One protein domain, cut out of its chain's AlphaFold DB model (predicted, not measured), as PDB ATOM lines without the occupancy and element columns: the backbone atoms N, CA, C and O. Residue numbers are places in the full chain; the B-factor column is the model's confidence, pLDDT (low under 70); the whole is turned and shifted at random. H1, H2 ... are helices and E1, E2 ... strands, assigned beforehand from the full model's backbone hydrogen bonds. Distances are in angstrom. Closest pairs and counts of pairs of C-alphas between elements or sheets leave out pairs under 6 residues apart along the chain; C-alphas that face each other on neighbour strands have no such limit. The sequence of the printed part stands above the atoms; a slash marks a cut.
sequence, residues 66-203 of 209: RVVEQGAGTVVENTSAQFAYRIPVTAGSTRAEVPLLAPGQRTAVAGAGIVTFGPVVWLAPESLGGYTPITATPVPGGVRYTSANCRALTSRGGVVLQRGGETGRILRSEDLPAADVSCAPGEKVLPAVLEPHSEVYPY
ATOM      1  N   ARG A  66     -49.746 -44.607 -21.673       95.62
ATOM      2  CA  ARG A  66     -49.226 -45.530 -22.672       95.62
ATOM      3  C   ARG A  66     -47.732 -45.694 -22.496       95.62
ATOM      4  O   ARG A  66     -47.007 -44.721 -22.317       95.62
ATOM      5  N   VAL A  67     -47.265 -46.927 -22.628       95.62
ATOM      6  CA  VAL A  67     -45.839 -47.201 -22.791       95.62
ATOM      7  C   VAL A  67     -45.434 -46.881 -24.225       95.62
ATOM      8  O   VAL A  67     -45.999 -47.439 -25.165       95.62
ATOM      9  N   VAL A  68     -44.474 -45.975 -24.394       95.50
ATOM     10  CA  VAL A  68     -43.996 -45.538 -25.718       95.50
ATOM     11  C   VAL A  68     -42.643 -46.131 -26.083       95.50
ATOM     12  O   VAL A  68     -42.320 -46.222 -27.263       95.50
ATOM     13  N   GLU A  69     -41.867 -46.560 -25.091       94.88
ATOM     14  CA  GLU A  69     -40.577 -47.203 -25.305       94.88
ATOM     15  C   GLU A  69     -40.261 -48.175 -24.164       94.88
ATOM     16  O   GLU A  69     -40.581 -47.900 -23.005       94.88
ATOM     17  N   GLN A  70     -39.617 -49.298 -24.490       92.62
ATOM     18  CA  GLN A  70     -39.134 -50.287 -23.526       92.62
ATOM     19  C   GLN A  70     -37.734 -50.781 -23.891       92.62
ATOM     20  O   GLN A  70     -37.383 -50.934 -25.061       92.62
ATOM     21  N   GLY A  71     -36.961 -51.093 -22.856       91.56
ATOM     22  CA  GLY A  71     -35.658 -51.740 -22.918       91.56
ATOM     23  C   GLY A  71     -35.232 -52.121 -21.506       91.56
ATOM     24  O   GLY A  71     -36.006 -52.723 -20.763       91.56
ATOM     25  N   ALA A  72     -34.033 -51.709 -21.098       92.56
ATOM     26  CA  ALA A  72     -33.617 -51.810 -19.698       92.56
ATOM     27  C   ALA A  72     -34.366 -50.841 -18.756       92.56
ATOM     28  O   ALA A  72     -34.169 -50.893 -17.546       92.56
ATOM     29  N   GLY A  73     -35.187 -49.950 -19.312       92.94
ATOM     30  CA  GLY A  73     -36.100 -49.028 -18.641       92.94
ATOM     31  C   GLY A  73     -37.345 -48.824 -19.506       92.94
ATOM     32  O   GLY A  73     -37.397 -49.295 -20.646       92.94
ATOM     33  N   THR A  74     -38.337 -48.112 -18.981       93.31
ATOM     34  CA  THR A  74     -39.608 -47.863 -19.677       93.31
ATOM     35  C   THR A  74     -39.888 -46.375 -19.767       93.31
ATOM     36  O   THR A  74     -39.821 -45.697 -18.748       93.31
ATOM     37  N   VAL A  75     -40.283 -45.883 -20.944       94.38
ATOM     38  CA  VAL A  75     -40.835 -44.531 -21.112       94.38
ATOM     39  C   VAL A  75     -42.354 -44.611 -21.213       94.38
ATOM     40  O   VAL A  75     -42.909 -45.366 -22.017       94.38
ATOM     41  N   VAL A  76     -43.026 -43.802 -20.403       94.19
ATOM     42  CA  VAL A  76     -44.483 -43.695 -20.319       94.19
ATOM     43  C   VAL A  76     -44.905 -42.294 -20.736       94.19
ATOM     44  O   VAL A  76     -44.268 -41.311 -20.367       94.19
ATOM     45  N   GLU A  77     -45.995 -42.202 -21.488       95.50
ATOM     46  CA  GLU A  77     -46.601 -40.962 -21.961       95.50
ATOM     47  C   GLU A  77     -48.050 -40.872 -21.484       95.50
ATOM     48  O   GLU A  77     -48.789 -41.859 -21.535       95.50
ATOM     49  N   ASN A  78     -48.474 -39.683 -21.059       95.69
ATOM     50  CA  ASN A  78     -49.886 -39.382 -20.865       95.69
ATOM     51  C   ASN A  78     -50.461 -38.803 -22.163       95.69
ATOM     52  O   ASN A  78     -50.138 -37.688 -22.560       95.69
ATOM     53  N   THR A  79     -51.323 -39.572 -22.818       96.81
ATOM     54  CA  THR A  79     -51.968 -39.204 -24.089       96.81
ATOM     55  C   THR A  79     -53.335 -38.541 -23.903       96.81
ATOM     56  O   THR A  79     -53.977 -38.178 -24.884       96.81
ATOM     57  N   SER A  80     -53.803 -38.400 -22.660       95.25
ATOM     58  CA  SER A  80     -55.087 -37.769 -22.346       95.25
ATOM     59  C   SER A  80     -54.975 -36.246 -22.227       95.25
ATOM     60  O   SER A  80     -53.885 -35.690 -22.096       95.25
ATOM     61  N   ALA A  81     -56.128 -35.572 -22.204       93.62
ATOM     62  CA  ALA A  81     -56.233 -34.157 -21.841       93.62
ATOM     63  C   ALA A  81     -56.244 -33.917 -20.314       93.62
ATOM     64  O   ALA A  81     -56.310 -32.774 -19.868       93.62
ATOM     65  N   GLN A  82     -56.205 -34.985 -19.514       92.19
ATOM     66  CA  GLN A  82     -56.260 -34.955 -18.055       92.19
ATOM     67  C   GLN A  82     -54.857 -35.140 -17.476       92.19
ATOM     68  O   GLN A  82     -53.984 -35.754 -18.086       92.19
ATOM     69  N   PHE A  83     -54.632 -34.664 -16.260       90.38
ATOM     70  CA  PHE A  83     -53.447 -35.034 -15.499       90.38
ATOM     71  C   PHE A  83     -53.631 -36.422 -14.891       90.38
ATOM     72  O   PHE A  83     -54.658 -36.700 -14.274       90.38
ATOM     73  N   ALA A  84     -52.619 -37.276 -15.022       91.38
ATOM     74  CA  ALA A  84     -52.558 -38.543 -14.307       91.38
ATOM     75  C   ALA A  84     -51.857 -38.319 -12.963       91.38
ATOM     76  O   ALA A  84     -50.727 -37.839 -12.945       91.38
ATOM     77  N   TYR A  85     -52.508 -38.649 -11.853       87.00
ATOM     78  CA  TYR A  85     -52.021 -38.437 -10.490       87.00
ATOM     79  C   TYR A  85     -51.929 -39.764  -9.730       87.00
ATOM     80  O   TYR A  85     -52.814 -40.611  -9.871       87.00
ATOM     81  N   ARG A  86     -50.872 -39.923  -8.916       84.44
ATOM     82  CA  ARG A  86     -50.541 -41.139  -8.143       84.44
ATOM     83  C   ARG A  86     -50.635 -42.393  -8.994       84.44
ATOM     84  O   ARG A  86     -51.566 -43.174  -8.858       84.44
ATOM     85  N   ILE A  87     -49.689 -42.539  -9.906       88.25
ATOM     86  CA  ILE A  87     -49.629 -43.604 -10.898       88.25
ATOM     87  C   ILE A  87     -48.721 -44.712 -10.350       88.25
ATOM     88  O   ILE A  87     -47.495 -44.570 -10.403       88.25
ATOM     89  N   PRO A  88     -49.263 -45.831  -9.848       89.19
ATOM     90  CA  PRO A  88     -48.448 -46.972  -9.480       89.19
ATOM     91  C   PRO A  88     -47.987 -47.642 -10.773       89.19
ATOM     92  O   PRO A  88     -48.807 -47.980 -11.628       89.19
ATOM     93  N   VAL A  89     -46.687 -47.849 -10.928       89.50
ATOM     94  CA  VAL A  89     -46.109 -48.526 -12.089       89.50
ATOM     95  C   VAL A  89     -45.289 -49.710 -11.608       89.50
ATOM     96  O   VAL A  89     -44.469 -49.587 -10.700       89.50
ATOM     97  N   THR A  90     -45.505 -50.863 -12.231       91.44
ATOM     98  CA  THR A  90     -44.629 -52.027 -12.083       91.44
ATOM     99  C   THR A  90     -43.951 -52.294 -13.418       91.44
ATOM    100  O   THR A  90     -44.639 -52.436 -14.423       91.44
ATOM    101  N   ALA A  91     -42.621 -52.362 -13.429       89.81
ATOM    102  CA  ALA A  91     -41.802 -52.702 -14.589       89.81
ATOM    103  C   ALA A  91     -40.926 -53.913 -14.235       89.81
ATOM    104  O   ALA A  91     -39.918 -53.791 -13.534       89.81
ATOM    105  N   GLY A  92     -41.349 -55.108 -14.658       90.19
ATOM    106  CA  GLY A  92     -40.735 -56.357 -14.203       90.19
ATOM    107  C   GLY A  92     -40.842 -56.511 -12.681       90.19
ATOM    108  O   GLY A  92     -41.942 -56.602 -12.139       90.19
ATOM    109  N   SER A  93     -39.702 -56.547 -11.985       87.50
ATOM    110  CA  SER A  93     -39.644 -56.590 -10.516       87.50
ATOM    111  C   SER A  93     -39.604 -55.211  -9.850       87.50
ATOM    112  O   SER A  93     -39.718 -55.132  -8.627       87.50
ATOM    113  N   THR A  94     -39.419 -54.137 -10.619       86.62
ATOM    114  CA  THR A  94     -39.314 -52.776 -10.087       86.62
ATOM    115  C   THR A  94     -40.700 -52.177  -9.902       86.62
ATOM    116  O   THR A  94     -41.571 -52.319 -10.761       86.62
ATOM    117  N   ARG A  95     -40.909 -51.493  -8.774       86.44
ATOM    118  CA  ARG A  95     -42.137 -50.751  -8.479       86.44
ATOM    119  C   ARG A  95     -41.801 -49.294  -8.227       86.44
ATOM    120  O   ARG A  95     -40.885 -49.005  -7.465       86.44
ATOM    121  N   ALA A  96     -42.581 -48.407  -8.822       81.75
ATOM    122  CA  ALA A  96     -42.473 -46.972  -8.636       81.75
ATOM    123  C   ALA A  96     -43.869 -46.351  -8.516       81.75
ATOM    124  O   ALA A  96     -44.850 -46.898  -9.016       81.75
ATOM    125  N   GLU A  97     -43.951 -45.185  -7.884       83.44
ATOM    126  CA  GLU A  97     -45.138 -44.332  -7.927       83.44
ATOM    127  C   GLU A  97     -44.755 -43.034  -8.633       83.44
ATOM    128  O   GLU A  97     -43.965 -42.246  -8.111       83.44
ATOM    129  N   VAL A  98     -45.286 -42.825  -9.842       84.00
ATOM    130  CA  VAL A  98     -45.152 -41.549 -10.547       84.00
ATOM    131  C   VAL A  98     -46.245 -40.622 -10.007       84.00
ATOM    132  O   VAL A  98     -47.430 -40.933 -10.109       84.00
ATOM    133  N   PRO A  99     -45.895 -39.473  -9.424       81.06
ATOM    134  CA  PRO A  99     -46.820 -38.690  -8.614       81.06
ATOM    135  C   PRO A  99     -47.784 -37.884  -9.480       81.06
ATOM    136  O   PRO A  99     -48.962 -37.792  -9.153       81.06
ATOM    137  N   LEU A 100     -47.299 -37.316 -10.586       84.56
ATOM    138  CA  LEU A 100     -48.093 -36.581 -11.556       84.56
ATOM    139  C   LEU A 100     -47.448 -36.685 -12.941       84.56
ATOM    140  O   LEU A 100     -46.233 -36.541 -13.065       84.56
ATOM    141  N   LEU A 101     -48.266 -36.868 -13.975       89.25
ATOM    142  CA  LEU A 101     -47.861 -36.780 -15.373       89.25
ATOM    143  C   LEU A 101     -48.852 -35.897 -16.142       89.25
ATOM    144  O   LEU A 101     -50.039 -36.222 -16.239       89.25
ATOM    145  N   ALA A 102     -48.373 -34.766 -16.663       88.75
ATOM    146  CA  ALA A 102     -49.202 -33.803 -17.385       88.75
ATOM    147  C   ALA A 102     -49.649 -34.319 -18.765       88.75
ATOM    148  O   ALA A 102     -48.986 -35.199 -19.320       88.75
ATOM    149  N   PRO A 103     -50.731 -33.767 -19.347       91.44
ATOM    150  CA  PRO A 103     -51.107 -34.029 -20.737       91.44
ATOM    151  C   PRO A 103     -49.919 -33.879 -21.699       91.44
ATOM    152  O   PRO A 103     -49.225 -32.862 -21.684       91.44
ATOM    153  N   GLY A 104     -49.661 -34.900 -22.517       92.06
ATOM    154  CA  GLY A 104     -48.551 -34.940 -23.477       92.06
ATOM    155  C   GLY A 104     -47.156 -35.123 -22.865       92.06
ATOM    156  O   GLY A 104     -46.175 -35.226 -23.602       92.06
ATOM    157  N   GLN A 105     -47.030 -35.171 -21.536       91.69
ATOM    158  CA  GLN A 105     -45.743 -35.340 -20.870       91.69
ATOM    159  C   GLN A 105     -45.297 -36.804 -20.897       91.69
ATOM    160  O   GLN A 105     -46.102 -37.739 -20.835       91.69
ATOM    161  N   ARG A 106     -43.973 -36.984 -20.931       92.94
ATOM    162  CA  ARG A 106     -43.304 -38.274 -20.779       92.94
ATOM    163  C   ARG A 106     -42.533 -38.348 -19.470       92.94
ATOM    164  O   ARG A 106     -41.956 -37.357 -19.027       92.94
ATOM    165  N   THR A 107     -42.497 -39.538 -18.893       90.38
ATOM    166  CA  THR A 107     -41.613 -39.900 -17.783       90.38
ATOM    167  C   THR A 107     -40.976 -41.257 -18.054       90.38
ATOM    168  O   THR A 107     -41.419 -41.979 -18.949       90.38
ATOM    169  N   ALA A 108     -39.968 -41.620 -17.270       91.00
ATOM    170  CA  ALA A 108     -39.399 -42.954 -17.284       91.00
ATOM    171  C   ALA A 108     -39.631 -43.674 -15.956       91.00
ATOM    172  O   ALA A 108     -39.835 -43.041 -14.927       91.00
ATOM    173  N   VAL A 109     -39.592 -45.000 -15.995       89.75
ATOM    174  CA  VAL A 109     -39.556 -45.874 -14.822       89.75
ATOM    175  C   VAL A 109     -38.402 -46.847 -15.022       89.75
ATOM    176  O   VAL A 109     -38.262 -47.430 -16.105       89.75
ATOM    177  N   ALA A 110     -37.551 -46.989 -14.006       89.69
ATOM    178  CA  ALA A 110     -36.457 -47.944 -14.046       89.69
ATOM    179  C   ALA A 110     -36.985 -49.386 -14.030       89.69
ATOM    180  O   ALA A 110     -38.044 -49.685 -13.476       89.69
ATOM    181  N   GLY A 111     -36.215 -50.296 -14.618       89.81
ATOM    182  CA  GLY A 111     -36.546 -51.716 -14.690       89.81
ATOM    183  C   GLY A 111     -36.948 -52.195 -16.083       89.81
ATOM    184  O   GLY A 111     -37.465 -51.454 -16.921       89.81
ATOM    185  N   ALA A 112     -36.693 -53.481 -16.308       88.25
ATOM    186  CA  ALA A 112     -36.942 -54.176 -17.561       88.25
ATOM    187  C   ALA A 112     -38.064 -55.206 -17.395       88.25
ATOM    188  O   ALA A 112     -38.169 -55.860 -16.357       88.25
ATOM    189  N   GLY A 113     -38.855 -55.402 -18.448       88.69
ATOM    190  CA  GLY A 113     -39.888 -56.436 -18.506       88.69
ATOM    191  C   GLY A 113     -41.283 -55.880 -18.769       88.69
ATOM    192  O   GLY A 113     -41.447 -54.756 -19.236       88.69
ATOM    193  N   ILE A 114     -42.296 -56.704 -18.495       90.81
ATOM    194  CA  ILE A 114     -43.701 -56.329 -18.681       90.81
ATOM    195  C   ILE A 114     -44.033 -55.160 -17.753       90.81
ATOM    196  O   ILE A 114     -43.686 -55.179 -16.570       90.81
ATOM    197  N   VAL A 115     -44.722 -54.165 -18.311       92.00
ATOM    198  CA  VAL A 115     -45.141 -52.964 -17.593       92.00
ATOM    199  C   VAL A 115     -46.630 -53.033 -17.324       92.00
ATOM    200  O   VAL A 115     -47.420 -53.266 -18.240       92.00
ATOM    201  N   THR A 116     -47.011 -52.799 -16.076       93.50
ATOM    202  CA  THR A 116     -48.406 -52.675 -15.667       93.50
ATOM    203  C   THR A 116     -48.615 -51.390 -14.881       93.50
ATOM    204  O   THR A 116     -47.773 -50.972 -14.081       93.50
ATOM    205  N   PHE A 117     -49.761 -50.761 -15.125       93.19
ATOM    206  CA  PHE A 117     -50.219 -49.608 -14.368       93.19
ATOM    207  C   PHE A 117     -51.227 -50.063 -13.319       93.19
ATOM    208  O   PHE A 117     -52.129 -50.852 -13.606       93.19
ATOM    209  N   GLY A 118     -51.069 -49.561 -12.100       90.69
ATOM    210  CA  GLY A 118     -52.112 -49.612 -11.089       90.69
ATOM    211  C   GLY A 118     -53.221 -48.595 -11.377       90.69
ATOM    212  O   GLY A 118     -53.185 -47.889 -12.389       90.69
ATOM    213  N   PRO A 119     -54.212 -48.499 -10.482       89.38
ATOM    214  CA  PRO A 119     -55.252 -47.487 -10.585       89.38
ATOM    215  C   PRO A 119     -54.669 -46.070 -10.534       89.38
ATOM    216  O   PRO A 119     -53.788 -45.795  -9.725       89.38
ATOM    217  N   VAL A 120     -55.187 -45.179 -11.377       90.25
ATOM    218  CA  VAL A 120     -54.723 -43.791 -11.536       90.25
ATOM    219  C   VAL A 120     -55.839 -42.835 -11.146       90.25
ATOM    220  O   VAL A 120     -57.011 -43.116 -11.390       90.25
ATOM    221  N   VAL A 121     -55.500 -41.682 -10.577       90.12
ATOM    222  CA  VAL A 121     -56.461 -40.595 -10.370       90.12
ATOM    223  C   VAL A 121     -56.339 -39.601 -11.519       90.12
ATOM    224  O   VAL A 121     -55.263 -39.064 -11.762       90.12
ATOM    225  N   TRP A 122     -57.441 -39.332 -12.212       91.50
ATOM    226  CA  TRP A 122     -57.477 -38.348 -13.293       91.50
ATOM    227  C   TRP A 122     -57.933 -36.990 -12.765       91.50
ATOM    228  O   TRP A 122     -58.984 -36.893 -12.134       91.50
ATOM    229  N   LEU A 123     -57.137 -35.950 -13.011       88.00
ATOM    230  CA  LEU A 123     -57.432 -34.580 -12.595       88.00
ATOM    231  C   LEU A 123     -57.619 -33.685 -13.820       88.00
ATOM    232  O   LEU A 123     -56.771 -33.664 -14.718       88.00
ATOM    233  N   ALA A 124     -58.689 -32.895 -13.814       86.69
ATOM    234  CA  ALA A 124     -58.919 -31.895 -14.847       86.69
ATOM    235  C   ALA A 124     -57.863 -30.780 -14.755       86.69
ATOM    236  O   ALA A 124     -57.443 -30.463 -13.636       86.69
ATOM    237  N   PRO A 125     -57.414 -30.181 -15.874       80.44
ATOM    238  CA  PRO A 125     -56.347 -29.181 -15.851       80.44
ATOM    239  C   PRO A 125     -56.574 -28.009 -14.894       80.44
ATOM    240  O   PRO A 125     -55.659 -27.595 -14.186       80.44
ATOM    241  N   GLU A 126     -57.813 -27.538 -14.794       77.88
ATOM    242  CA  GLU A 126     -58.238 -26.493 -13.866       77.88
ATOM    243  C   GLU A 126     -58.016 -26.858 -12.388       77.88
ATOM    244  O   GLU A 126     -57.888 -25.969 -11.548       77.88
ATOM    245  N   SER A 127     -57.897 -28.151 -12.064       79.19
ATOM    246  CA  SER A 127     -57.695 -28.648 -10.697       79.19
ATOM    247  C   SER A 127     -56.297 -28.361 -10.152       79.19
ATOM    248  O   SER A 127     -56.101 -28.472  -8.948       79.19
ATOM    249  N   LEU A 128     -55.322 -28.046 -11.011       75.44
ATOM    250  CA  LEU A 128     -53.927 -27.805 -10.617       75.44
ATOM    251  C   LEU A 128     -53.482 -26.351 -10.833       75.44
ATOM    252  O   LEU A 128     -52.314 -26.019 -10.608       75.44
ATOM    253  N   GLY A 129     -54.406 -25.471 -11.235       73.75
ATOM    254  CA  GLY A 129     -54.134 -24.057 -11.483       73.75
ATOM    255  C   GLY A 129     -52.986 -23.855 -12.477       73.75
ATOM    256  O   GLY A 129     -52.952 -24.468 -13.539       73.75
ATOM    257  N   GLY A 130     -52.022 -23.001 -12.124       70.62
ATOM    258  CA  GLY A 130     -50.879 -22.663 -12.980       70.62
ATOM    259  C   GLY A 130     -49.753 -23.703 -13.044       70.62
ATOM    260  O   GLY A 130     -48.638 -23.304 -13.359       70.62
ATOM    261  N   TYR A 131     -49.980 -24.978 -12.700       77.56
ATOM    262  CA  TYR A 131     -48.927 -26.003 -12.622       77.56
ATOM    263  C   TYR A 131     -48.011 -26.034 -13.856       77.56
ATOM    264  O   TYR A 131     -48.476 -26.129 -14.993       77.56
ATOM    265  N   THR A 132     -46.698 -26.036 -13.613       76.38
ATOM    266  CA  THR A 132     -45.674 -26.271 -14.637       76.38
ATOM    267  C   THR A 132     -44.852 -27.519 -14.298       76.38
ATOM    268  O   THR A 132     -44.409 -27.668 -13.156       76.38
ATOM    269  N   PRO A 133     -44.634 -28.441 -15.258       76.94
ATOM    270  CA  PRO A 133     -43.797 -29.613 -15.028       76.94
ATOM    271  C   PRO A 133     -42.358 -29.255 -14.649       76.94
ATOM    272  O   PRO A 133     -41.763 -28.337 -15.214       76.94
ATOM    273  N   ILE A 134     -41.782 -30.037 -13.736       77.75
ATOM    274  CA  ILE A 134     -40.351 -29.976 -13.420       77.75
ATOM    275  C   ILE A 134     -39.561 -30.439 -14.643       77.75
ATOM    276  O   ILE A 134     -39.896 -31.451 -15.262       77.75
ATOM    277  N   THR A 135     -38.485 -29.727 -14.963       81.81
ATOM    278  CA  THR A 135     -37.531 -30.137 -15.994       81.81
ATOM    279  C   THR A 135     -36.197 -30.518 -15.365       81.81
ATOM    280  O   THR A 135     -35.827 -30.022 -14.299       81.81
ATOM    281  N   ALA A 136     -35.482 -31.430 -16.021       81.75
ATOM    282  CA  ALA A 136     -34.128 -31.815 -15.656       81.75
ATOM    283  C   ALA A 136     -33.247 -31.807 -16.905       81.75
ATOM    284  O   ALA A 136     -33.681 -32.194 -17.989       81.75
ATOM    285  N   THR A 137     -32.006 -31.352 -16.771       86.44
ATOM    286  CA  THR A 137     -31.036 -31.325 -17.869       86.44
ATOM    287  C   THR A 137     -29.670 -31.788 -17.364       86.44
ATOM    288  O   THR A 137     -29.202 -31.268 -16.345       86.44
ATOM    289  N   PRO A 138     -29.007 -32.736 -18.050       84.81
ATOM    290  CA  PRO A 138     -27.618 -33.086 -17.766       84.81
ATOM    291  C   PRO A 138     -26.701 -31.861 -17.845       84.81
ATOM    292  O   PRO A 138     -26.776 -31.075 -18.791       84.81
ATOM    293  N   VAL A 139     -25.817 -31.700 -16.865       86.56
ATOM    294  CA  VAL A 139     -24.783 -30.656 -16.832       86.56
ATOM    295  C   VAL A 139     -23.437 -31.271 -16.441       86.56
ATOM    296  O   VAL A 139     -23.411 -32.356 -15.858       86.56
ATOM    297  N   PRO A 140     -22.294 -30.619 -16.724       85.69
ATOM    298  CA  PRO A 140     -21.008 -31.116 -16.245       85.69
ATOM    299  C   PRO A 140     -21.026 -31.340 -14.723       85.69
ATOM    300  O   PRO A 140     -21.285 -30.410 -13.961       85.69
ATOM    301  N   GLY A 141     -20.772 -32.578 -14.290       82.62
ATOM    302  CA  GLY A 141     -20.737 -32.968 -12.875       82.62
ATOM    303  C   GLY A 141     -22.099 -33.186 -12.202       82.62
ATOM    304  O   GLY A 141     -22.128 -33.399 -10.988       82.62
ATOM    305  N   GLY A 142     -23.221 -33.136 -12.933       84.75
ATOM    306  CA  GLY A 142     -24.522 -33.378 -12.318       84.75
ATOM    307  C   GLY A 142     -25.753 -33.199 -13.200       84.75
ATOM    308  O   GLY A 142     -25.706 -33.270 -14.426       84.75
ATOM    309  N   VAL A 143     -26.884 -32.951 -12.546       84.06
ATOM    310  CA  VAL A 143     -28.183 -32.693 -13.176       84.06
ATOM    311  C   VAL A 143     -28.740 -31.378 -12.662       84.06
ATOM    312  O   VAL A 143     -28.870 -31.188 -11.452       84.06
ATOM    313  N   ARG A 144     -29.095 -30.475 -13.577       84.38
ATOM    314  CA  ARG A 144     -29.812 -29.236 -13.268       84.38
ATOM    315  C   ARG A 144     -31.314 -29.494 -13.306       84.38
ATOM    316  O   ARG A 144     -31.831 -29.864 -14.355       84.38
ATOM    317  N   TYR A 145     -31.991 -29.266 -12.190       80.44
ATOM    318  CA  TYR A 145     -33.444 -29.301 -12.053       80.44
ATOM    319  C   TYR A 145     -34.002 -27.884 -12.009       80.44
ATOM    320  O   TYR A 145     -33.441 -27.029 -11.320       80.44
ATOM    321  N   THR A 146     -35.138 -27.672 -12.672       80.06
ATOM    322  CA  THR A 146     -35.863 -26.400 -12.659       80.06
ATOM    323  C   THR A 146     -37.338 -26.639 -12.354       80.06
ATOM    324  O   THR A 146     -37.998 -27.450 -13.004       80.06
ATOM    325  N   SER A 147     -37.867 -25.909 -11.372       75.56
ATOM    326  CA  SER A 147     -39.290 -25.883 -11.023       75.56
ATOM    327  C   SER A 147     -39.767 -24.434 -10.957       75.56
ATOM    328  O   SER A 147     -39.195 -23.634 -10.218       75.56
ATOM    329  N   ALA A 148     -40.793 -24.071 -11.731       72.62
ATOM    330  CA  ALA A 148     -41.290 -22.693 -11.749       72.62
ATOM    331  C   ALA A 148     -42.280 -22.433 -10.605       72.62
ATOM    332  O   ALA A 148     -42.273 -21.369  -9.991       72.62
ATOM    333  N   ASN A 149     -43.134 -23.409 -10.308       63.75
ATOM    334  CA  ASN A 149     -44.154 -23.302  -9.283       63.75
ATOM    335  C   ASN A 149     -44.572 -24.689  -8.772       63.75
ATOM    336  O   ASN A 149     -44.367 -25.705  -9.428       63.75
ATOM    337  N   CYS A 150     -45.179 -24.691  -7.584       57.56
ATOM    338  CA  CYS A 150     -45.752 -25.832  -6.860       57.56
ATOM    339  C   CYS A 150     -44.815 -26.601  -5.919       57.56
ATOM    340  O   CYS A 150     -43.835 -27.220  -6.312       57.56
ATOM    341  N   ARG A 151     -45.254 -26.666  -4.655       50.34
ATOM    342  CA  ARG A 151     -44.660 -27.438  -3.552       50.34
ATOM    343  C   ARG A 151     -45.224 -28.861  -3.424       50.34
ATOM    344  O   ARG A 151     -44.700 -29.648  -2.655       50.34
ATOM    345  N   ALA A 152     -46.319 -29.193  -4.106       44.88
ATOM    346  CA  ALA A 152     -47.090 -30.410  -3.818       44.88
ATOM    347  C   ALA A 152     -46.745 -31.615  -4.720       44.88
ATOM    348  O   ALA A 152     -47.397 -32.653  -4.662       44.88
ATOM    349  N   LEU A 153     -45.670 -31.503  -5.501       49.00
ATOM    350  CA  LEU A 153     -45.082 -32.591  -6.284       49.00
ATOM    351  C   LEU A 153     -43.583 -32.520  -6.135       49.00
ATOM    352  O   LEU A 153     -42.838 -32.335  -7.094       49.00
ATOM    353  N   THR A 154     -43.129 -32.588  -4.894       46.44
ATOM    354  CA  THR A 154     -41.724 -32.400  -4.631       46.44
ATOM    355  C   THR A 154     -40.904 -33.591  -5.125       46.44
ATOM    356  O   THR A 154     -40.826 -34.570  -4.397       46.44
ATOM    357  N   SER A 155     -40.296 -33.487  -6.323       52.34
ATOM    358  CA  SER A 155     -39.239 -34.348  -6.905       52.34
ATOM    359  C   SER A 155     -38.190 -34.831  -5.904       52.34
ATOM    360  O   SER A 155     -37.107 -34.269  -5.772       52.34
ATOM    361  N   ARG A 156     -38.489 -35.953  -5.255       57.91
ATOM    362  CA  ARG A 156     -37.530 -36.736  -4.477       57.91
ATOM    363  C   ARG A 156     -36.718 -37.693  -5.360       57.91
ATOM    364  O   ARG A 156     -36.315 -38.736  -4.878       57.91
ATOM    365  N   GLY A 157     -36.533 -37.415  -6.648       70.62
ATOM    366  CA  GLY A 157     -35.735 -38.290  -7.506       70.62
ATOM    367  C   GLY A 157     -36.028 -38.142  -8.990       70.62
ATOM    368  O   GLY A 157     -36.388 -37.076  -9.491       70.62
ATOM    369  N   GLY A 158     -35.822 -39.233  -9.704       80.50
ATOM    370  CA  GLY A 158     -36.080 -39.362 -11.126       80.50
ATOM    371  C   GLY A 158     -35.472 -40.655 -11.635       80.50
ATOM    372  O   GLY A 158     -34.967 -41.454 -10.853       80.50
ATOM    373  N   VAL A 159     -35.481 -40.841 -12.944       87.06
ATOM    374  CA  VAL A 159     -34.812 -41.970 -13.594       87.06
ATOM    375  C   VAL A 159     -33.836 -41.448 -14.620       87.06
ATOM    376  O   VAL A 159     -34.162 -40.553 -15.400       87.06
ATOM    377  N   VAL A 160     -32.646 -42.037 -14.634       90.06
ATOM    378  CA  VAL A 160     -31.714 -41.918 -15.749       90.06
ATOM    379  C   VAL A 160     -31.937 -43.100 -16.670       90.06
ATOM    380  O   VAL A 160     -31.859 -44.253 -16.246       90.06
ATOM    381  N   LEU A 161     -32.190 -42.814 -17.941       92.88
ATOM    382  CA  LEU A 161     -32.118 -43.796 -19.009       92.88
ATOM    383  C   LEU A 161     -30.808 -43.607 -19.756       92.88
ATOM    384  O   LEU A 161     -30.523 -42.530 -20.266       92.88
ATOM    385  N   GLN A 162     -30.027 -44.670 -19.845       92.00
ATOM    386  CA  GLN A 162     -28.787 -44.679 -20.593       92.00
ATOM    387  C   GLN A 162     -29.037 -45.299 -21.963       92.00
ATOM    388  O   GLN A 162     -29.396 -46.480 -22.070       92.00
ATOM    389  N   ARG A 163     -28.861 -44.499 -23.018       92.38
ATOM    390  CA  ARG A 163     -29.086 -44.951 -24.391       92.38
ATOM    391  C   ARG A 163     -27.823 -45.526 -25.017       92.38
ATOM    392  O   ARG A 163     -26.710 -45.058 -24.790       92.38
ATOM    393  N   GLY A 164     -28.011 -46.538 -25.855       89.44
ATOM    394  CA  GLY A 164     -26.961 -47.048 -26.724       89.44
ATOM    395  C   GLY A 164     -26.756 -46.106 -27.899       89.44
ATOM    396  O   GLY A 164     -27.664 -45.998 -28.719       89.44
ATOM    397  N   GLY A 165     -25.580 -45.479 -27.993       82.69
ATOM    398  CA  GLY A 165     -25.282 -44.377 -28.921       82.69
ATOM    399  C   GLY A 165     -25.886 -44.518 -30.322       82.69
ATOM    400  O   GLY A 165     -26.699 -43.691 -30.719       82.69
ATOM    401  N   GLU A 166     -25.560 -45.588 -31.054       81.19
ATOM    402  CA  GLU A 166     -26.038 -45.772 -32.438       81.19
ATOM    403  C   GLU A 166     -27.450 -46.360 -32.546       81.19
ATOM    404  O   GLU A 166     -28.150 -46.144 -33.530       81.19
ATOM    405  N   THR A 167     -27.884 -47.124 -31.543       83.38
ATOM    406  CA  THR A 167     -29.167 -47.846 -31.609       83.38
ATOM    407  C   THR A 167     -30.334 -47.038 -31.054       83.38
ATOM    408  O   THR A 167     -31.484 -47.414 -31.268       83.38
ATOM    409  N   GLY A 168     -30.052 -45.990 -30.274       86.00
ATOM    410  CA  GLY A 168     -31.038 -45.221 -29.516       86.00
ATOM    411  C   GLY A 168     -31.746 -46.012 -28.409       86.00
ATOM    412  O   GLY A 168     -32.524 -45.429 -27.661       86.00
ATOM    413  N   ARG A 169     -31.483 -47.320 -28.272       91.81
ATOM    414  CA  ARG A 169     -32.179 -48.211 -27.336       91.81
ATOM    415  C   ARG A 169     -31.799 -47.908 -25.895       91.81
ATOM    416  O   ARG A 169     -30.645 -47.595 -25.612       91.81
ATOM    417  N   ILE A 170     -32.741 -48.108 -24.982       93.69
ATOM    418  CA  ILE A 170     -32.498 -48.034 -23.539       93.69
ATOM    419  C   ILE A 170     -31.689 -49.265 -23.104       93.69
ATOM    420  O   ILE A 170     -32.224 -50.376 -23.047       93.69
ATOM    421  N   LEU A 171     -30.404 -49.071 -22.802       93.25
ATOM    422  CA  LEU A 171     -29.475 -50.144 -22.424       93.25
ATOM    423  C   LEU A 171     -29.329 -50.311 -20.915       93.25
ATOM    424  O   LEU A 171     -29.061 -51.413 -20.443       93.25
ATOM    425  N   ARG A 172     -29.518 -49.230 -20.159       91.38
ATOM    426  CA  ARG A 172     -29.532 -49.251 -18.698       91.38
ATOM    427  C   ARG A 172     -30.537 -48.225 -18.192       91.38
ATOM    428  O   ARG A 172     -30.788 -47.215 -18.847       91.38
ATOM    429  N   SER A 173     -31.130 -48.511 -17.044       91.12
ATOM    430  CA  SER A 173     -31.908 -47.541 -16.287       91.12
ATOM    431  C   SER A 173     -31.453 -47.547 -14.839       91.12
ATOM    432  O   SER A 173     -31.009 -48.579 -14.329       91.12
ATOM    433  N   GLU A 174     -31.518 -46.388 -14.204       87.44
ATOM    434  CA  GLU A 174     -31.144 -46.218 -12.808       87.44
ATOM    435  C   GLU A 174     -32.079 -45.209 -12.151       87.44
ATOM    436  O   GLU A 174     -32.354 -44.146 -12.716       87.44
ATOM    437  N   ASP A 175     -32.573 -45.552 -10.963       82.06
ATOM    438  CA  ASP A 175     -33.275 -44.595 -10.120       82.06
ATOM    439  C   ASP A 175     -32.258 -43.583  -9.592       82.06
ATOM    440  O   ASP A 175     -31.270 -43.944  -8.951       82.06
ATOM    441  N   LEU A 176     -32.507 -42.300  -9.834       74.88
ATOM    442  CA  LEU A 176     -31.778 -41.244  -9.154       74.88
ATOM    443  C   LEU A 176     -32.331 -41.138  -7.734       74.88
ATOM    444  O   LEU A 176     -33.513 -40.802  -7.574       74.88
ATOM    445  N   PRO A 177     -31.508 -41.411  -6.702       64.00
ATOM    446  CA  PRO A 177     -31.966 -41.342  -5.329       64.00
ATOM    447  C   PRO A 177     -32.457 -39.934  -4.998       64.00
ATOM    448  O   PRO A 177     -32.024 -38.937  -5.586       64.00
ATOM    449  N   ALA A 178     -33.337 -39.871  -4.001       57.25
ATOM    450  CA  ALA A 178     -33.766 -38.647  -3.348       57.25
ATOM    451  C   ALA A 178     -32.569 -37.969  -2.671       57.25
ATOM    452  O   ALA A 178     -32.404 -38.071  -1.461       57.25
ATOM    453  N   ALA A 179     -31.686 -37.315  -3.427       49.06
ATOM    454  CA  ALA A 179     -30.693 -36.444  -2.816       49.06
ATOM    455  C   ALA A 179     -31.455 -35.419  -1.970       49.06
ATOM    456  O   ALA A 179     -32.487 -34.928  -2.430       49.06
ATOM    457  N   ASP A 180     -30.968 -35.137  -0.757       40.53
ATOM    458  CA  ASP A 180     -31.583 -34.261   0.249       40.53
ATOM    459  C   ASP A 180     -31.801 -32.835  -0.277       40.53
ATOM    460  O   ASP A 180     -31.092 -31.887   0.067       40.53
ATOM    461  N   VAL A 181     -32.776 -32.671  -1.171       44.66
ATOM    462  CA  VAL A 181     -33.176 -31.417  -1.777       44.66
ATOM    463  C   VAL A 181     -34.640 -31.430  -2.199       44.66
ATOM    464  O   VAL A 181     -35.051 -31.951  -3.230       44.66
ATOM    465  N   SER A 182     -35.354 -30.660  -1.387       48.03
ATOM    466  CA  SER A 182     -36.438 -29.734  -1.682       48.03
ATOM    467  C   SER A 182     -36.729 -29.425  -3.147       48.03
ATOM    468  O   SER A 182     -35.938 -28.857  -3.896       48.03
ATOM    469  N   CYS A 183     -37.989 -29.599  -3.466       54.34
ATOM    470  CA  CYS A 183     -38.591 -29.189  -4.720       54.34
ATOM    471  C   CYS A 183     -39.348 -27.902  -4.445       54.34
ATOM    472  O   CYS A 183     -40.539 -27.734  -4.705       54.34
ATOM    473  N   ALA A 184     -38.605 -27.029  -3.779       58.25
ATOM    474  CA  ALA A 184     -38.882 -25.629  -3.791       58.25
ATOM    475  C   ALA A 184     -38.788 -25.156  -5.246       58.25
ATOM    476  O   ALA A 184     -37.930 -25.638  -5.994       58.25
ATOM    477  N   PRO A 185     -39.641 -24.202  -5.631       69.56
ATOM    478  CA  PRO A 185     -39.436 -23.442  -6.849       69.56
ATOM    479  C   PRO A 185     -38.002 -22.900  -6.932       69.56
ATOM    480  O   PRO A 185     -37.414 -22.517  -5.915       69.56
ATOM    481  N   GLY A 186     -37.464 -22.853  -8.145       72.19
ATOM    482  CA  GLY A 186     -36.104 -22.419  -8.440       72.19
ATOM    483  C   GLY A 186     -35.293 -23.451  -9.220       72.19
ATOM    484  O   GLY A 186     -35.808 -24.467  -9.694       72.19
ATOM    485  N   GLU A 187     -34.005 -23.151  -9.361       78.06
ATOM    486  CA  GLU A 187     -33.016 -24.011 -10.008       78.06
ATOM    487  C   GLU A 187     -32.121 -24.675  -8.957       78.06
ATOM    488  O   GLU A 187     -31.683 -24.027  -8.001       78.06
ATOM    489  N   LYS A 188     -31.788 -25.955  -9.158       76.44
ATOM    490  CA  LYS A 188     -30.724 -26.617  -8.402       76.44
ATOM    491  C   LYS A 188     -29.922 -27.597  -9.246       76.44
ATOM    492  O   LYS A 188     -30.480 -28.326 -10.053       76.44
ATOM    493  N   VAL A 189     -28.618 -27.678  -8.984       79.81
ATOM    494  CA  VAL A 189     -27.746 -28.733  -9.513       79.81
ATOM    495  C   VAL A 189     -27.522 -29.813  -8.453       79.81
ATOM    496  O   VAL A 189     -27.092 -29.510  -7.337       79.81
ATOM    497  N   LEU A 190     -27.818 -31.065  -8.802       77.06
ATOM    498  CA  LEU A 190     -27.519 -32.244  -7.991       77.06
ATOM    499  C   LEU A 190     -26.281 -32.951  -8.543       77.06
ATOM    500  O   LEU A 190     -26.220 -33.165  -9.756       77.06
ATOM    501  N   PRO A 191     -25.310 -33.327  -7.694       78.44
ATOM    502  CA  PRO A 191     -24.157 -34.089  -8.145       78.44
ATOM    503  C   PRO A 191     -24.604 -35.471  -8.625       78.44
ATOM    504  O   PRO A 191     -25.314 -36.186  -7.920       78.44
ATOM    505  N   ALA A 192     -24.182 -35.837  -9.828       79.38
ATOM    506  CA  ALA A 192     -24.440 -37.135 -10.436       79.38
ATOM    507  C   ALA A 192     -23.358 -37.419 -11.481       79.38
ATOM    508  O   ALA A 192     -22.903 -36.509 -12.177       79.38
ATOM    509  N   VAL A 193     -22.959 -38.682 -11.605       82.00
ATOM    510  CA  VAL A 193     -22.080 -39.130 -12.685       82.00
ATOM    511  C   VAL A 193     -22.971 -39.682 -13.788       82.00
ATOM    512  O   VAL A 193     -23.569 -40.740 -13.622       82.00
ATOM    513  N   LEU A 194     -23.090 -38.935 -14.884       83.75
ATOM    514  CA  LEU A 194     -23.863 -39.346 -16.052       83.75
ATOM    515  C   LEU A 194     -22.933 -39.820 -17.161       83.75
ATOM    516  O   LEU A 194     -21.927 -39.175 -17.467       83.75
ATOM    517  N   GLU A 195     -23.292 -40.940 -17.773       83.62
ATOM    518  CA  GLU A 195     -22.616 -41.441 -18.962       83.62
ATOM    519  C   GLU A 195     -23.082 -40.649 -20.210       83.62
ATOM    520  O   GLU A 195     -24.170 -40.058 -20.225       83.62
ATOM    521  N   PRO A 196     -22.281 -40.593 -21.291       84.44
ATOM    522  CA  PRO A 196     -22.709 -39.967 -22.545       84.44
ATOM    523  C   PRO A 196     -24.004 -40.603 -23.052       84.44
ATOM    524  O   PRO A 196     -24.090 -41.819 -23.060       84.44
ATOM    525  N   HIS A 197     -24.979 -39.823 -23.528       87.31
ATOM    526  CA  HIS A 197     -26.319 -40.307 -23.930       87.31
ATOM    527  C   HIS A 197     -27.257 -40.719 -22.775       87.31
ATOM    528  O   HIS A 197     -28.226 -41.448 -22.998       87.31
ATOM    529  N   SER A 198     -27.005 -40.230 -21.558       89.00
ATOM    530  CA  SER A 198     -27.993 -40.241 -20.476       89.00
ATOM    531  C   SER A 198     -29.153 -39.271 -20.749       89.00
ATOM    532  O   SER A 198     -28.941 -38.092 -21.038       89.00
ATOM    533  N   GLU A 199     -30.381 -39.744 -20.564       90.62
ATOM    534  CA  GLU A 199     -31.601 -38.940 -20.470       90.62
ATOM    535  C   GLU A 199     -32.127 -38.966 -19.040       90.62
ATOM    536  O   GLU A 199     -32.169 -40.023 -18.413       90.62
ATOM    537  N   VAL A 200     -32.549 -37.812 -18.523       88.44
ATOM    538  CA  VAL A 200     -33.045 -37.690 -17.149       88.44
ATOM    539  C   VAL A 200     -34.530 -37.373 -17.160       88.44
ATOM    540  O   VAL A 200     -34.954 -36.368 -17.726       88.44
ATOM    541  N   TYR A 201     -35.306 -38.203 -16.474       87.38
ATOM    542  CA  TYR A 201     -36.737 -38.025 -16.276       87.38
ATOM    543  C   TYR A 201     -37.000 -37.692 -14.806       87.38
ATOM    544  O   TYR A 201     -36.956 -38.591 -13.964       87.38
ATOM    545  N   PRO A 202     -37.236 -36.414 -14.465       79.75
ATOM    546  CA  PRO A 202     -37.524 -36.025 -13.095       79.75
ATOM    547  C   PRO A 202     -38.923 -36.500 -12.713       79.75
ATOM    548  O   PRO A 202     -39.890 -36.242 -13.427       79.75
ATOM    549  N   TYR A 203     -39.048 -37.156 -11.566       72.44
ATOM    550  CA  TYR A 203     -40.343 -37.389 -10.942       72.44
ATOM    551  C   TYR A 203     -40.159 -37.725  -9.467       72.44
ATOM    552  O   TYR A 203     -39.090 -38.096  -8.993       72.44
TER     553      TYR A 203
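What this domain is: This is residues 66 to 203 of the 209 residues of an uncharacterized protein of Amycolatopsis pretoriensis (UniProt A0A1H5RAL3). Two lobes of strands are joined in one stack, each lobe made of two small sheets partly face to face: E3, E4, E6 and E7 with E1, E2 and E5 in the first, E11, E10 and E13 with E8, E9 and E12 in the second. Sheets E1 E2 E5 and E11 E10 E13 meet between the lobes, their strands crossed, and the short helix H1 lies at one end of the model, on the way from the first lobe to the second. The 138 printed residues hold strands E1 to E7, then H1, then E8 to E13, class mostly strand; the orders are E1 - E2 - E5, E8 - E9 - E12 and E11 - E10 - E13, and with the branched sheet round E3 they are antiparallel. The whole is compact, with a radius of gyration of the C-alphas of 14.6 A and spans of 41 by 33 by 24 A.

Where its parts are: E1, residues 66 to 70, begins at C-alpha 66 (-49.226, -45.530, -22.672). E2 is 73 to 78, 17.0 A; E3 is 83 to 91, 21.2 A; E4 is 94 to 101, 18.9 A; E5 is 106 to 110, E6 115 to 117 and E7 121 to 123. H1 is 125 to 128, 5.9 A, with C-alpha 125 at (-56.347, -29.181, -15.851). E8 is 135 to 139; E9 142 to 147, 16.6 A; E10 158 to 163, 16.0 A; E11 170 to 176, 15.9 A; E12 186 to 191, 16.7 A. E13, residues 198 to 202, ends at C-alpha 202 (-37.524, -36.025, -13.095).

How they stand to each other: The hairpin E1 and E2 has N 68 and O 75 at 2.9 A; E2 and E5 have N 76 and O 107 at 2.8 A. E3 bends by 72 degrees at residue 86, with E4 on one side, N 87 and O 98 at 2.8 A, and E6 and E7 on the other, N 90 and O 116 at 2.9 A and N 85 and O 121 at 2.8 A. This twisted sheet faces E1 E2 E5, strands at 24 degrees. H1, too short for an O i to N i+4 pair, has 1 of 1 O i to N i+3 pair within hydrogen-bond range and is not on this sheet, one C-alpha pair short. The hairpin E8 and E9 has N 137 and O 144 at 2.8 A; E9 and E12 have N 145 and O 188 at 2.8 A. E10 has O 199 of E13 at 2.8 A from N 161 and, in its hairpin with E11, O 174 at 2.9 A from N 160. E11 E10 E13 faces E1 E2 E5, the strands of the one at 65 degrees to those of the other; the closest C-alphas of E5 and E10, those of Ala 108 and Val 159, are 6.0 A apart. E11 E10 E13 also faces E8 E9 E12, the strands of the one at 53 degrees to those of the other; the closest C-alphas of E8 and E13, those of Ala 136 and Pro 202, are 6.0 A apart.

The domain as a whole: The C-alphas farthest apart, of Ser 127 and Glu 166, are 42.0 A apart. The printed part has no cut and no long link. Its mean pLDDT is 82.4, under 70 at residues 149 to 156 and 177 to 185.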